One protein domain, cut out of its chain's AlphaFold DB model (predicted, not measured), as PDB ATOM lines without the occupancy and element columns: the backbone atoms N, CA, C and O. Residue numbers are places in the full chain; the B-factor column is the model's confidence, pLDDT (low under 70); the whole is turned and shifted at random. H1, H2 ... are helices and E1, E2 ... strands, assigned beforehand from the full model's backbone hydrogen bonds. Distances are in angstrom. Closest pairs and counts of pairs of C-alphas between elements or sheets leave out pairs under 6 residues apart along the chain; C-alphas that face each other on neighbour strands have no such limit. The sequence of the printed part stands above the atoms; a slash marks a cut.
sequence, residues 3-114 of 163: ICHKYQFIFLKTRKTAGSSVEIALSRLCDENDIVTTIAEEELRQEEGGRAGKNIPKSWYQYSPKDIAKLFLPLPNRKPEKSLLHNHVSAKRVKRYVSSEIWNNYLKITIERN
ATOM      1  N   ILE A   3      23.309  70.587 -75.103       96.12
ATOM      2  CA  ILE A   3      22.303  69.847 -74.335       96.12
ATOM      3  C   ILE A   3      21.654  68.887 -75.329       96.12
ATOM      4  O   ILE A   3      20.986  69.342 -76.254       96.12
ATOM      5  N   CYS A   4      21.895  67.591 -75.153       96.69
ATOM      6  CA  CYS A   4      21.334  66.537 -75.984       96.69
ATOM      7  C   CYS A   4      20.277  65.782 -75.180       96.69
ATOM      8  O   CYS A   4      20.586  65.131 -74.180       96.69
ATOM      9  N   HIS A   5      19.030  65.899 -75.604       96.12
ATOM     10  CA  HIS A   5      17.859  65.260 -75.038       96.12
ATOM     11  C   HIS A   5      17.780  63.788 -75.429       96.12
ATOM     12  O   HIS A   5      17.472  62.964 -74.568       96.12
ATOM     13  N   LYS A   6      18.145  63.443 -76.671       95.12
ATOM     14  CA  LYS A   6      18.124  62.060 -77.173       95.12
ATOM     15  C   LYS A   6      18.961  61.100 -76.323       95.12
ATOM     16  O   LYS A   6      18.488  60.028 -75.960       95.12
ATOM     17  N   TYR A   7      20.186  61.497 -75.985       97.06
ATOM     18  CA  TYR A   7      21.109  60.708 -75.154       97.06
ATOM     19  C   TYR A   7      21.262  61.260 -73.731       97.06
ATOM     20  O   TYR A   7      22.144  60.828 -72.991       97.06
ATOM     21  N   GLN A   8      20.418  62.225 -73.355       97.31
ATOM     22  CA  GLN A   8      20.336  62.797 -72.013       97.31
ATOM     23  C   GLN A   8      21.693  63.238 -71.442       97.31
ATOM     24  O   GLN A   8      22.077  62.850 -70.336       97.31
ATOM     25  N   PHE A   9      22.433  64.076 -72.173       97.75
ATOM     26  CA  PHE A   9      23.687  64.651 -71.683       97.75
ATOM     27  C   PHE A   9      23.772  66.169 -71.859       97.75
ATOM     28  O   PHE A   9      23.131  66.778 -72.712       97.75
ATOM     29  N   ILE A  10      24.618  66.792 -71.041       97.31
ATOM     30  CA  ILE A  10      24.968  68.209 -71.096       97.31
ATOM     31  C   ILE A  10      26.489  68.316 -71.201       97.31
ATOM     32  O   ILE A  10      27.205  67.974 -70.260       97.31
ATOM     33  N   PHE A  11      26.992  68.835 -72.319       97.06
ATOM     34  CA  PHE A  11      28.410  69.137 -72.495       97.06
ATOM     35  C   PHE A  11      28.719  70.595 -72.129       97.06
ATOM     36  O   PHE A  11      28.439  71.541 -72.881       97.06
ATOM     37  N   LEU A  12      29.345  70.777 -70.968       95.38
ATOM     38  CA  LEU A  12      29.764  72.068 -70.427       95.38
ATOM     39  C   LEU A  12      31.144  72.439 -70.987       95.38
ATOM     40  O   LEU A  12      32.185  72.072 -70.439       95.38
ATOM     41  N   LYS A  13      31.146  73.179 -72.102       92.62
ATOM     42  CA  LYS A  13      32.368  73.566 -72.827       92.62
ATOM     43  C   LYS A  13      33.219  74.569 -72.038       92.62
ATOM     44  O   LYS A  13      32.847  75.735 -71.898       92.62
ATOM     45  N   THR A  14      34.414  74.164 -71.633       91.19
ATOM     46  CA  THR A  14      35.422  74.986 -70.940       91.19
ATOM     47  C   THR A  14      36.359  75.720 -71.903       91.19
ATOM     48  O   THR A  14      36.394  75.434 -73.100       91.19
ATOM     49  N   ARG A  15      37.092  76.729 -71.412       87.81
ATOM     50  CA  ARG A  15      38.016  77.531 -72.232       87.81
ATOM     51  C   ARG A  15      39.376  76.849 -72.328       87.81
ATOM     52  O   ARG A  15      39.893  76.371 -71.323       87.81
ATOM     53  N   LYS A  16      39.998  76.930 -73.511       85.75
ATOM     54  CA  LYS A  16      41.404  76.537 -73.763       85.75
ATOM     55  C   LYS A  16      41.711  75.054 -73.479       85.75
ATOM     56  O   LYS A  16      42.837  74.696 -73.159       85.75
ATOM     57  N   THR A  17      40.712  74.196 -73.653       79.44
ATOM     58  CA  THR A  17      40.764  72.740 -73.415       79.44
ATOM     59  C   THR A  17      40.581  71.921 -74.696       79.44
ATOM     60  O   THR A  17      40.207  70.760 -74.630       79.44
ATOM     61  N   ALA A  18      40.773  72.537 -75.871       80.62
ATOM     62  CA  ALA A  18      40.415  71.950 -77.169       80.62
ATOM     63  C   ALA A  18      38.934  71.518 -77.270       80.62
ATOM     64  O   ALA A  18      38.565  70.741 -78.137       80.62
ATOM     65  N   GLY A  19      38.048  72.073 -76.434       86.25
ATOM     66  CA  GLY A  19      36.641  71.669 -76.397       86.25
ATOM     67  C   GLY A  19      35.840  71.914 -77.682       86.25
ATOM     68  O   GLY A  19      34.711  71.446 -77.753       86.25
ATOM     69  N   SER A  20      36.362  72.644 -78.680       90.31
ATOM     70  CA  SER A  20      35.695  72.775 -79.989       90.31
ATOM     71  C   SER A  20      35.696  71.462 -80.774       90.31
ATOM     72  O   SER A  20      34.657  71.130 -81.327       90.31
ATOM     73  N   SER A  21      36.786  70.685 -80.771       92.00
ATOM     74  CA  SER A  21      36.828  69.407 -81.502       92.00
ATOM     75  C   SER A  21      35.862  68.386 -80.904       92.00
ATOM     76  O   SER A  21      35.108  67.743 -81.626       92.00
ATOM     77  N   VAL A  22      35.806  68.300 -79.572       93.62
ATOM     78  CA  VAL A  22      34.840  67.429 -78.887       93.62
ATOM     79  C   VAL A  22      33.410  67.909 -79.098       93.62
ATOM     80  O   VAL A  22      32.514  67.093 -79.269       93.62
ATOM     81  N   GLU A  23      33.175  69.220 -79.141       94.06
ATOM     82  CA  GLU A  23      31.853  69.741 -79.481       94.06
ATOM     83  C   GLU A  23      31.422  69.376 -80.904       94.06
ATOM     84  O   GLU A  23      30.261  69.038 -81.090       94.06
ATOM     85  N   ILE A  24      32.331  69.418 -81.885       95.06
ATOM     86  CA  ILE A  24      32.060  68.972 -83.260       95.06
ATOM     87  C   ILE A  24      31.736  67.474 -83.285       95.06
ATOM     88  O   ILE A  24      30.733  67.068 -83.862       95.06
ATOM     89  N   ALA A  25      32.531  66.651 -82.598       95.12
ATOM     90  CA  ALA A  25      32.286  65.213 -82.536       95.12
ATOM     91  C   ALA A  25      30.938  64.882 -81.869       95.12
ATOM     92  O   ALA A  25      30.167  64.076 -82.384       95.12
ATOM     93  N   LEU A  26      30.626  65.528 -80.741       96.00
ATOM     94  CA  LEU A  26      29.382  65.305 -80.000       96.00
ATOM     95  C   LEU A  26      28.151  65.887 -80.705       96.00
ATOM     96  O   LEU A  26      27.056  65.353 -80.528       96.00
ATOM     97  N   SER A  27      28.289  66.948 -81.507       96.19
ATOM     98  CA  SER A  27      27.140  67.536 -82.209       96.19
ATOM     99  C   SER A  27      26.567  66.615 -83.285       96.19
ATOM    100  O   SER A  27      25.416  66.793 -83.669       96.19
ATOM    101  N   ARG A  28      27.312  65.596 -83.733       96.44
ATOM    102  CA  ARG A  28      26.824  64.529 -84.631       96.44
ATOM    103  C   ARG A  28      25.743  63.654 -83.996       96.44
ATOM    104  O   ARG A  28      24.986  62.996 -84.699       96.44
ATOM    105  N   LEU A  29      25.685  63.622 -82.665       96.25
ATOM    106  CA  LEU A  29      24.678  62.873 -81.914       96.25
ATOM    107  C   LEU A  29      23.385  63.670 -81.705       96.25
ATOM    108  O   LEU A  29      22.415  63.101 -81.206       96.25
ATOM    109  N   CYS A  30      23.390  64.965 -82.038       95.62
ATOM    110  CA  CYS A  30      22.309  65.886 -81.716       95.62
ATOM    111  C   CYS A  30      21.258  65.977 -82.827       95.62
ATOM    112  O   CYS A  30      21.598  65.929 -84.010       95.62
ATOM    113  N   ASP A  31      20.002  66.188 -82.441       93.31
ATOM    114  CA  ASP A  31      18.875  66.386 -83.356       93.31
ATOM    115  C   ASP A  31      18.311  67.825 -83.327       93.31
ATOM    116  O   ASP A  31      18.998  68.788 -82.976       93.31
ATOM    117  N   GLU A  32      17.088  68.016 -83.819       91.12
ATOM    118  CA  GLU A  32      16.401  69.310 -83.889       91.12
ATOM    119  C   GLU A  32      15.879  69.844 -82.553       91.12
ATOM    120  O   GLU A  32      15.709  71.059 -82.422       91.12
ATOM    121  N   ASN A  33      15.650  68.965 -81.578       91.19
ATOM    122  CA  ASN A  33      15.189  69.342 -80.245       91.19
ATOM    123  C   ASN A  33      16.364  69.721 -79.337       91.19
ATOM    124  O   ASN A  33      16.176  70.382 -78.315       91.19
ATOM    125  N   ASP A  34      17.575  69.328 -79.726       94.25
ATOM    126  CA  ASP A  34      18.802  69.559 -78.983       94.25
ATOM    127  C   ASP A  34      19.332  70.987 -79.112       94.25
ATOM    128  O   ASP A  34      19.135  71.707 -80.096       94.25
ATOM    129  N   ILE A  35      20.081  71.402 -78.094       93.56
ATOM    130  CA  ILE A  35      20.705  72.718 -78.057       93.56
ATOM    131  C   ILE A  35      22.185  72.559 -78.336       93.56
ATOM    132  O   ILE A  35      22.928  72.037 -77.511       93.56
ATOM    133  N   VAL A  36      22.626  73.108 -79.463       93.88
ATOM    134  CA  VAL A  36      24.039  73.213 -79.830       93.88
ATOM    135  C   VAL A  36      24.380  74.689 -79.972       93.88
ATOM    136  O   VAL A  36      23.733  75.414 -80.725       93.88
ATOM    137  N   THR A  37      25.386  75.175 -79.246       92.31
ATOM    138  CA  THR A  37      25.824  76.570 -79.394       92.31
ATOM    139  C   THR A  37      26.687  76.758 -80.642       92.31
ATOM    140  O   THR A  37      27.430  75.862 -81.050       92.31
ATOM    141  N   THR A  38      26.633  77.954 -81.222       89.94
ATOM    142  CA  THR A  38      27.498  78.364 -82.339       89.94
ATOM    143  C   THR A  38      28.976  78.361 -81.936       89.94
ATOM    144  O   THR A  38      29.329  78.715 -80.803       89.94
ATOM    145  N   ILE A  39      29.851  77.943 -82.851       89.38
ATOM    146  CA  ILE A  39      31.314  78.003 -82.693       89.38
ATOM    147  C   ILE A  39      31.940  78.767 -83.863       89.38
ATOM    148  O   ILE A  39      31.232  79.188 -84.769       89.38
ATOM    149  N   ALA A  40      33.248  79.023 -83.795       87.50
ATOM    150  CA  ALA A  40      33.950  79.685 -84.894       87.50
ATOM    151  C   ALA A  40      34.170  78.727 -86.073       87.50
ATOM    152  O   ALA A  40      34.174  79.161 -87.212       87.50
ATOM    153  N   GLU A  41      34.337  77.438 -85.782       90.81
ATOM    154  CA  GLU A  41      34.628  76.372 -86.739       90.81
ATOM    155  C   GLU A  41      33.342  75.680 -87.242       90.81
ATOM    156  O   GLU A  41      33.209  74.458 -87.154       90.81
ATOM    157  N   GLU A  42      32.343  76.455 -87.673       91.25
ATOM    158  CA  GLU A  42      31.025  75.913 -88.038       91.25
ATOM    159  C   GLU A  42      31.055  75.156 -89.371       91.25
ATOM    160  O   GLU A  42      30.370  74.145 -89.502       91.25
ATOM    161  N   GLU A  43      31.888  75.588 -90.322       92.56
ATOM    162  CA  GLU A  43      32.098  74.888 -91.593       92.56
ATOM    163  C   GLU A  43      32.643  73.476 -91.341       92.56
ATOM    164  O   GLU A  43      32.027  72.491 -91.743       92.56
ATOM    165  N   LEU A  44      33.714  73.368 -90.544       93.44
ATOM    166  CA  LEU A  44      34.297  72.083 -90.139       93.44
ATOM    167  C   LEU A  44      33.284  71.198 -89.406       93.44
ATOM    168  O   LEU A  44      33.261  69.983 -89.582       93.44
ATOM    169  N   ARG A  45      32.423  71.793 -88.570       94.12
ATOM    170  CA  ARG A  45      31.365  71.035 -87.897       94.12
ATOM    171  C   ARG A  45      30.425  70.377 -88.902       94.12
ATOM    172  O   ARG A  45      30.055  69.225 -88.701       94.12
ATOM    173  N   GLN A  46      30.009  71.119 -89.923       93.31
ATOM    174  CA  GLN A  46      29.082  70.628 -90.938       93.31
ATOM    175  C   GLN A  46      29.734  69.572 -91.833       93.31
ATOM    176  O   GLN A  46      29.102  68.555 -92.107       93.31
ATOM    177  N   GLU A  47      30.996  69.773 -92.222       95.38
ATOM    178  CA  GLU A  47      31.790  68.798 -92.984       95.38
ATOM    179  C   GLU A  47      31.900  67.450 -92.255       95.38
ATOM    180  O   GLU A  47      31.720  66.395 -92.859       95.38
ATOM    181  N   GLU A  48      32.079  67.475 -90.932       95.00
ATOM    182  CA  GLU A  48      32.116  66.279 -90.077       95.00
ATOM    183  C   GLU A  48      30.722  65.677 -89.783       95.00
ATOM    184  O   GLU A  48      30.588  64.751 -88.973       95.00
ATOM    185  N   GLY A  49      29.659  66.200 -90.404       93.50
ATOM    186  CA  GLY A  49      28.273  65.752 -90.216       93.50
ATOM    187  C   GLY A  49      27.657  66.168 -88.878       93.50
ATOM    188  O   GLY A  49      26.681  65.574 -88.417       93.50
ATOM    189  N   GLY A  50      28.245  67.153 -88.204       93.19
ATOM    190  CA  GLY A  50      27.775  67.673 -86.929       93.19
ATOM    191  C   GLY A  50      26.600  68.640 -87.077       93.19
ATOM    192  O   GLY A  50      26.511  69.427 -88.019       93.19
ATOM    193  N   ARG A  51      25.702  68.644 -86.087       93.44
ATOM    194  CA  ARG A  51      24.543  69.545 -86.060       93.44
ATOM    195  C   ARG A  51      24.962  71.008 -85.936       93.44
ATOM    196  O   ARG A  51      25.627  71.375 -84.970       93.44
ATOM    197  N   ALA A  52      24.483  71.852 -86.852       91.69
ATOM    198  CA  ALA A  52      24.788  73.278 -86.816       91.69
ATOM    199  C   ALA A  52      24.289  73.959 -85.529       91.69
ATOM    200  O   ALA A  52      23.181  73.682 -85.057       91.69
ATOM    201  N   GLY A  53      25.092  74.872 -84.989       88.69
ATOM    202  CA  GLY A  53      24.789  75.608 -83.770       88.69
ATOM    203  C   GLY A  53      23.718  76.678 -83.978       88.69
ATOM    204  O   GLY A  53      23.647  77.322 -85.023       88.69
ATOM    205  N   LYS A  54      22.906  76.928 -82.948       85.50
ATOM    206  CA  LYS A  54      21.865  77.961 -82.949       85.50
ATOM    207  C   LYS A  54      22.045  78.905 -81.765       85.50
ATOM    208  O   LYS A  54      22.289  78.486 -80.635       85.50
ATOM    209  N   ASN A  55      21.907  80.204 -82.020       79.62
ATOM    210  CA  ASN A  55      21.854  81.198 -80.952       79.62
ATOM    211  C   ASN A  55      20.449  81.218 -80.346       79.62
ATOM    212  O   ASN A  55      19.454  81.287 -81.066       79.62
ATOM    213  N   ILE A  56      20.376  81.191 -79.018       79.88
ATOM    214  CA  ILE A  56      19.119  81.284 -78.279       79.88
ATOM    215  C   ILE A  56      18.950  82.748 -77.866       79.88
ATOM    216  O   ILE A  56      19.720  83.223 -77.024       79.88
ATOM    217  N   PRO A  57      17.994  83.493 -78.444       73.25
ATOM    218  CA  PRO A  57      17.780  84.883 -78.066       73.25
ATOM    219  C   PRO A  57      17.362  84.975 -76.596       73.25
ATOM    220  O   PRO A  57      16.756  84.056 -76.038       73.25
ATOM    221  N   LYS A  58      17.705  86.086 -75.947       75.19
ATOM    222  CA  LYS A  58      17.209  86.369 -74.603       75.19
ATOM    223  C   LYS A  58      15.761  86.840 -74.669       75.19
ATOM    224  O   LYS A  58      15.383  87.582 -75.569       75.19
ATOM    225  N   SER A  59      14.973  86.479 -73.661       76.19
ATOM    226  CA  SER A  59      13.689  87.141 -73.414       76.19
ATOM    227  C   SER A  59      13.924  88.503 -72.761       76.19
ATOM    228  O   SER A  59      14.887  88.670 -72.016       76.19
ATOM    229  N   TRP A  60      13.025  89.463 -72.980       68.31
ATOM    230  CA  TRP A  60      13.178  90.850 -72.523       68.31
ATOM    231  C   TRP A  60      13.435  91.009 -71.008       68.31
ATOM    232  O   TRP A  60      14.233  91.849 -70.603       68.31
ATOM    233  N   TYR A  61      12.864  90.143 -70.161       73.25
ATOM    234  CA  TYR A  61      13.108  90.138 -68.707       73.25
ATOM    235  C   TYR A  61      14.546  89.754 -68.309       73.25
ATOM    236  O   TYR A  61      14.963  89.951 -67.172       73.25
ATOM    237  N   GLN A  62      15.308  89.147 -69.222       74.25
ATOM    238  CA  GLN A  62      16.685  88.700 -68.987       74.25
ATOM    239  C   GLN A  62      17.721  89.771 -69.360       74.25
ATOM    240  O   GLN A  62      18.934  89.531 -69.252       74.25
ATOM    241  N   TYR A  63      17.269  90.935 -69.827       70.88
ATOM    242  CA  TYR A  63      18.123  92.073 -70.122       70.88
ATOM    243  C   TYR A  63      18.421  92.825 -68.833       70.88
ATOM    244  O   TYR A  63      17.527  93.132 -68.047       70.88
ATOM    245  N   SER A  64      19.693  93.149 -68.611       75.12
ATOM    246  CA  SER A  64      20.029  94.104 -67.559       75.12
ATOM    247  C   SER A  64      19.644  95.523 -68.001       75.12
ATOM    248  O   SER A  64      19.651  95.796 -69.204       75.12
ATOM    249  N   PRO A  65      19.419  96.473 -67.077       78.31
ATOM    250  CA  PRO A  65      19.159  97.869 -67.440       78.31
ATOM    251  C   PRO A  65      20.224  98.467 -68.378       78.31
ATOM    252  O   PRO A  65      19.910  99.246 -69.271       78.31
ATOM    253  N   LYS A  66      21.490  98.040 -68.242       76.00
ATOM    254  CA  LYS A  66      22.589  98.435 -69.140       76.00
ATOM    255  C   LYS A  66      22.458  97.843 -70.547       76.00
ATOM    256  O   LYS A  66      22.852  98.497 -71.510       76.00
ATOM    257  N   ASP A  67      21.957  96.614 -70.671       73.62
ATOM    258  CA  ASP A  67      21.707  95.977 -71.971       73.62
ATOM    259  C   ASP A  67      20.535  96.664 -72.685       73.62
ATOM    260  O   ASP A  67      20.638  96.942 -73.876       73.62
ATOM    261  N   ILE A  68      19.479  97.014 -71.938       75.44
ATOM    262  CA  ILE A  68      18.339  97.796 -72.438       75.44
ATOM    263  C   ILE A  68      18.812  99.176 -72.906       75.44
ATOM    264  O   ILE A  68      18.534  99.562 -74.035       75.44
ATOM    265  N   ALA A  69      19.610  99.891 -72.106       78.69
ATOM    266  CA  ALA A  69      20.154 101.195 -72.495       78.69
ATOM    267  C   ALA A  69      20.978 101.125 -73.796       78.69
ATOM    268  O   ALA A  69      20.820 101.958 -74.686       78.69
ATOM    269  N   LYS A  70      21.809 100.086 -73.963       73.50
ATOM    270  CA  LYS A  70      22.537  99.837 -75.222       73.50
ATOM    271  C   LYS A  70      21.625  99.464 -76.385       73.50
ATOM    272  O   LYS A  70      22.029  99.634 -77.532       73.50
ATOM    273  N   LEU A  71      20.430  98.941 -76.106       75.38
ATOM    274  CA  LEU A  71      19.457  98.599 -77.132       75.38
ATOM    275  C   LEU A  71      18.892  99.855 -77.813       75.38
ATOM    276  O   LEU A  71      18.608  99.808 -79.010       75.38
ATOM    277  N   PHE A  72      18.788 100.958 -77.068       77.31
ATOM    278  CA  PHE A  72      18.239 102.235 -77.532       77.31
ATOM    279  C   PHE A  72      19.304 103.277 -77.922       77.31
ATOM    280  O   PHE A  72      18.977 104.252 -78.590       77.31
ATOM    281  N   LEU A  73      20.579 103.079 -77.564       79.44
ATOM    282  CA  LEU A  73      21.678 103.957 -77.987       79.44
ATOM    283  C   LEU A  73      22.112 103.670 -79.444       79.44
ATOM    284  O   LEU A  73      22.403 102.512 -79.773       79.44
ATOM    285  N   PRO A  74      22.231 104.694 -80.314       70.38
ATOM    286  CA  PRO A  74      22.761 104.537 -81.665       70.38
ATOM    287  C   PRO A  74      24.288 104.391 -81.603       70.38
ATOM    288  O   PRO A  74      25.028 105.369 -81.549       70.38
ATOM    289  N   LEU A  75      24.765 103.147 -81.562       74.19
ATOM    290  CA  LEU A  75      26.193 102.827 -81.538       74.19
ATOM    291  C   LEU A  75      26.644 102.284 -82.904       74.19
ATOM    292  O   LEU A  75      26.093 101.267 -83.345       74.19
ATOM    293  N   PRO A  76      27.660 102.883 -83.557       59.62
ATOM    294  CA  PRO A  76      28.291 102.269 -84.722       59.62
ATOM    295  C   PRO A  76      28.916 100.922 -84.320       59.62
ATOM    296  O   PRO A  76      29.466 100.781 -83.226       59.62
ATOM    297  N   ASN A  77      28.812  99.911 -85.189       60.84
ATOM    298  CA  ASN A  77      29.278  98.536 -84.945       60.84
ATOM    299  C   ASN A  77      28.646  97.850 -83.720       60.84
ATOM    300  O   ASN A  77      29.330  97.231 -82.895       60.84
ATOM    301  N   ARG A  78      27.316  97.934 -83.607       61.59
ATOM    302  CA  ARG A  78      26.546  97.216 -82.587       61.59
ATOM    303  C   ARG A  78      26.835  95.714 -82.658       61.59
ATOM    304  O   ARG A  78      26.439  95.031 -83.596       61.59
ATOM    305  N   LYS A  79      27.533  95.192 -81.645       57.72
ATOM    306  CA  LYS A  79      27.790  93.752 -81.531       57.72
ATOM    307  C   LYS A  79      26.457  93.007 -81.382       57.72
ATOM    308  O   LYS A  79      25.604  93.495 -80.634       57.72
ATOM    309  N   PRO A  80      26.288  91.843 -82.039       56.84
ATOM    310  CA  PRO A  80      25.096  91.027 -81.874       56.84
ATOM    311  C   PRO A  80      24.896  90.716 -80.394       56.84
ATOM    312  O   PRO A  80      25.850  90.565 -79.621       56.84
ATOM    313  N   GLU A  81      23.637  90.694 -79.988       60.75
ATOM    314  CA  GLU A  81      23.304  90.562 -78.586       60.75
ATOM    315  C   GLU A  81      23.734  89.199 -78.031       60.75
ATOM    316  O   GLU A  81      23.760  88.183 -78.729       60.75
ATOM    317  N   LYS A  82      24.102  89.164 -76.748       62.94
ATOM    318  CA  LYS A  82      24.581  87.936 -76.114       62.94
ATOM    319  C   LYS A  82      23.442  86.922 -76.006       62.94
ATOM    320  O   LYS A  82      22.576  87.083 -75.151       62.94
ATOM    321  N   SER A  83      23.534  85.845 -76.784       72.62
ATOM    322  CA  SER A  83      22.699  84.644 -76.662       72.62
ATOM    323  C   SER A  83      22.576  84.164 -75.204       72.62
ATOM    324  O   SER A  83      23.524  84.248 -74.402       72.62
ATOM    325  N   LEU A  84      21.395  83.659 -74.846       79.31
ATOM    326  CA  LEU A  84      21.075  83.135 -73.521       79.31
ATOM    327  C   LEU A  84      22.031  82.004 -73.132       79.31
ATOM    328  O   LEU A  84      22.569  82.019 -72.019       79.31
ATOM    329  N   LEU A  85      22.305  81.109 -74.078       82.44
ATOM    330  CA  LEU A  85      23.341  80.089 -74.004       82.44
ATOM    331  C   LEU A  85      24.409  80.381 -75.059       82.44
ATOM    332  O   LEU A  85      24.113  80.635 -76.221       82.44
ATOM    333  N   HIS A  86      25.664  80.397 -74.635       83.31
ATOM    334  CA  HIS A  86      26.822  80.632 -75.492       83.31
ATOM    335  C   HIS A  86      27.976  79.755 -75.009       83.31
ATOM    336  O   HIS A  86      27.892  79.117 -73.952       83.31
ATOM    337  N   ASN A  87      29.070  79.737 -75.765       83.56
ATOM    338  CA  ASN A  87      30.283  79.046 -75.347       83.56
ATOM    339  C   ASN A  87      30.727  79.501 -73.952       83.56
ATOM    340  O   ASN A  87      30.739  80.695 -73.656       83.56
ATOM    341  N   HIS A  88      31.124  78.550 -73.105       87.94
ATOM    342  CA  HIS A  88      31.644  78.816 -71.757       87.94
ATOM    343  C   HIS A  88      30.635  79.437 -70.782       87.94
ATOM    344  O   HIS A  88      31.021  80.105 -69.819       87.94
ATOM    345  N   VAL A  89      29.339  79.219 -71.013       89.75
ATOM    346  CA  VAL A  89      28.292  79.587 -70.058       89.75
ATOM    347  C   VAL A  89      28.477  78.844 -68.726       89.75
ATOM    348  O   VAL A  89      28.816  77.665 -68.696       89.75
ATOM    349  N   SER A  90      28.253  79.534 -67.602       91.56
ATOM    350  CA  SER A  90      28.373  78.939 -66.263       91.56
ATOM    351  C   SER A  90      27.346  77.827 -66.028       91.56
ATOM    352  O   SER A  90      26.177  78.028 -66.377       91.56
ATOM    353  N   ALA A  91      27.710  76.764 -65.303       92.50
ATOM    354  CA  ALA A  91      26.799  75.678 -64.923       92.50
ATOM    355  C   ALA A  91      25.521  76.199 -64.244       92.50
ATOM    356  O   ALA A  91      24.417  75.776 -64.572       92.50
ATOM    357  N   LYS A  92      25.644  77.209 -63.370       91.50
ATOM    358  CA  LYS A  92      24.500  77.855 -62.696       91.50
ATOM    359  C   LYS A  92      23.468  78.424 -63.674       91.50
ATOM    360  O   LYS A  92      22.274  78.387 -63.398       91.50
ATOM    361  N   ARG A  93      23.917  78.974 -64.804       89.94
ATOM    362  CA  ARG A  93      23.038  79.544 -65.835       89.94
ATOM    363  C   ARG A  93      22.416  78.457 -66.701       89.94
ATOM    364  O   ARG A  93      21.240  78.580 -67.015       89.94
ATOM    365  N   VAL A  94      23.157  77.389 -67.000       92.00
ATOM    366  CA  VAL A  94      22.596  76.200 -67.660       92.00
ATOM    367  C   VAL A  94      21.501  75.583 -66.795       92.00
ATOM    368  O   VAL A  94      20.388  75.431 -67.274       92.00
ATOM    369  N   LYS A  95      21.762  75.355 -65.502       92.38
ATOM    370  CA  LYS A  95      20.785  74.819 -64.541       92.38
ATOM    371  C   LYS A  95      19.509  75.656 -64.417       92.38
ATOM    372  O   LYS A  95      18.460  75.104 -64.142       92.38
ATOM    373  N   ARG A  96      19.596  76.983 -64.550       89.75
ATOM    374  CA  ARG A  96      18.409  77.860 -64.542       89.75
ATOM    375  C   ARG A  96      17.619  77.797 -65.844       89.75
ATOM    376  O   ARG A  96      16.447  78.141 -65.844       89.75
ATOM    377  N   TYR A  97      18.303  77.493 -66.940       90.06
ATOM    378  CA  TYR A  97      17.697  77.416 -68.257       90.06
ATOM    379  C   TYR A  97      16.980  76.079 -68.456       90.06
ATOM    380  O   TYR A  97      15.848  76.061 -68.924       90.06
ATOM    381  N   VAL A  98      17.626  74.971 -68.083       90.12
ATOM    382  CA  VAL A  98      16.994  73.648 -68.104       90.12
ATOM    383  C   VAL A  98      16.119  73.450 -66.863       90.12
ATOM    384  O   VAL A  98      16.346  74.082 -65.832       90.12
ATOM    385  N   SER A  99      15.133  72.556 -66.930       90.38
ATOM    386  CA  SER A  99      14.356  72.179 -65.745       90.38
ATOM    387  C   SER A  99      15.235  71.458 -64.710       90.38
ATOM    388  O   SER A  99      16.266  70.863 -65.043       90.38
ATOM    389  N   SER A 100      14.820  71.473 -63.438       93.19
ATOM    390  CA  SER A 100      15.496  70.707 -62.377       93.19
ATOM    391  C   SER A 100      15.556  69.211 -62.692       93.19
ATOM    392  O   SER A 100      16.541  68.565 -62.354       93.19
ATOM    393  N   GLU A 101      14.536  68.678 -63.363       94.75
ATOM    394  CA  GLU A 101      14.479  67.285 -63.804       94.75
ATOM    395  C   GLU A 101      15.596  66.966 -64.807       94.75
ATOM    396  O   GLU A 101      16.413  66.083 -64.553       94.75
ATOM    397  N   ILE A 102      15.714  67.755 -65.883       96.31
ATOM    398  CA  ILE A 102      16.795  67.610 -66.869       96.31
ATOM    399  C   ILE A 102      18.153  67.750 -66.183       96.31
ATOM    400  O   ILE A 102      19.039  66.912 -66.359       96.31
ATOM    401  N   TRP A 103      18.323  68.792 -65.359       95.81
ATOM    402  CA  TRP A 103      19.582  69.006 -64.654       95.81
ATOM    403  C   TRP A 103      19.935  67.844 -63.734       95.81
ATOM    404  O   TRP A 103      21.113  67.563 -63.574       95.81
ATOM    405  N   ASN A 104      18.981  67.177 -63.096       95.62
ATOM    406  CA  ASN A 104      19.295  66.087 -62.178       95.62
ATOM    407  C   ASN A 104      19.574  64.781 -62.932       95.62
ATOM    408  O   ASN A 104      20.536  64.101 -62.582       95.62
ATOM    409  N   ASN A 105      18.846  64.513 -64.016       97.50
ATOM    410  CA  ASN A 105      18.877  63.222 -64.705       97.50
ATOM    411  C   ASN A 105      19.937  63.119 -65.811       97.50
ATOM    412  O   ASN A 105      20.434  62.029 -66.067       97.50
ATOM    413  N   TYR A 106      20.322  64.224 -66.458       97.81
ATOM    414  CA  TYR A 106      21.234  64.145 -67.608       97.81
ATOM    415  C   TYR A 106      22.686  63.950 -67.158       97.81
ATOM    416  O   TYR A 106      23.118  64.541 -66.165       97.81
ATOM    417  N   LEU A 107      23.486  63.194 -67.907       97.75
ATOM    418  CA  LEU A 107      24.932  63.104 -67.690       97.75
ATOM    419  C   LEU A 107      25.590  64.463 -67.972       97.75
ATOM    420  O   LEU A 107      25.341  65.074 -69.006       97.75
ATOM    421  N   LYS A 108      26.460  64.958 -67.085       96.69
ATOM    422  CA  LYS A 108      27.193  66.217 -67.307       96.69
ATOM    423  C   LYS A 108      28.630  65.896 -67.672       96.69
ATOM    424  O   LYS A 108      29.346  65.296 -66.878       96.69
ATOM    425  N   ILE A 109      29.044  66.323 -68.855       95.81
ATOM    426  CA  ILE A 109      30.375  66.076 -69.404       95.81
ATOM    427  C   ILE A 109      31.106  67.410 -69.479       95.81
ATOM    428  O   ILE A 109      30.557  68.425 -69.916       95.81
ATOM    429  N   THR A 110      32.366  67.421 -69.073       94.62
ATOM    430  CA  THR A 110      33.257  68.558 -69.276       94.62
ATOM    431  C   THR A 110      34.670  68.059 -69.526       94.62
ATOM    432  O   THR A 110      34.981  66.899 -69.267       94.62
ATOM    433  N   ILE A 111      35.519  68.939 -70.041       92.62
ATOM    434  CA  ILE A 111      36.938  68.657 -70.236       92.62
ATOM    435  C   ILE A 111      37.701  69.692 -69.440       92.62
ATOM    436  O   ILE A 111      37.424  70.887 -69.536       92.62
ATOM    437  N   GLU A 112      38.681  69.247 -68.676       90.19
ATOM    438  CA  GLU A 112      39.625  70.130 -68.013       90.19
ATOM    439  C   GLU A 112      41.031  69.805 -68.502       90.19
ATOM    440  O   GLU A 112      41.330  68.676 -68.888       90.19
ATOM    441  N   ARG A 113      41.888  70.822 -68.527       88.06
ATOM    442  CA  ARG A 113      43.292  70.682 -68.911       88.06
ATOM    443  C   ARG A 113      44.180  71.147 -67.766       88.06
ATOM    444  O   ARG A 113      43.757  71.987 -66.966       88.06
ATOM    445  N   ASN A 114      45.413  70.638 -67.722       90.00
ATOM    446  CA  ASN A 114      46.445  71.104 -66.800       90.00
ATOM    447  C   ASN A 114      46.463  72.655 -66.739       90.00
ATOM    448  O   ASN A 114      46.464  73.309 -67.791       90.00
TER     449      ASN A 114
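Overview. This is residues 3 to 114 of the 163 residues of an uncharacterized protein of Cyanobacteria bacterium SW_9_44_58 (UniProt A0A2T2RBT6). With little regular structure, this is a loose-looped body in which a short ribbon of two parallel strands, E1 and E2, has H1 on one side of E1 with H2 beyond it, and H4 and H5 on the other side, while H3 lies far off between two long links, and residues 72 to 77, of which 72 belongs to H3, stick out. The 112 printed residues run E1 H1 H2 H3 H4 H5 E2, mostly helix, under half in named elements. It is only just compact, close to loose: radius of gyration of the C-alphas 15.5 A, spans 42 by 34 by 34 A.

Along the chain. Find C-alpha 9 at (23.687, 64.651, -71.683), where E1, residues 9 to 12, begins. Next come H1, 19 to 27, 11.9 A; H2, 42 to 47; H3, 65 to 72, 11.0 A; H4, 91 to 97; and H5, 100 to 105. E2, 107 to 110, ends at (33.257, 68.558, -69.276).

Arrangement. E1 and E2, parallel neighbours with five helices between, form a strand-helix-strand unit; N 10 and O 107, 2.8 A, are within hydrogen-bond range. H1 touches H2 at Ile 24 and Arg 45, closest C-alphas 5.1 A. H3 is apart from the other elements. In H1 to H5 every O i to N i+4 pair is within range.

Size, cuts and confidence. The printed part has no cut. Links H1 to H2, H2 to H3 and H3 to H4 are long. Residues 60 and 76 to 82 have pLDDT under 70.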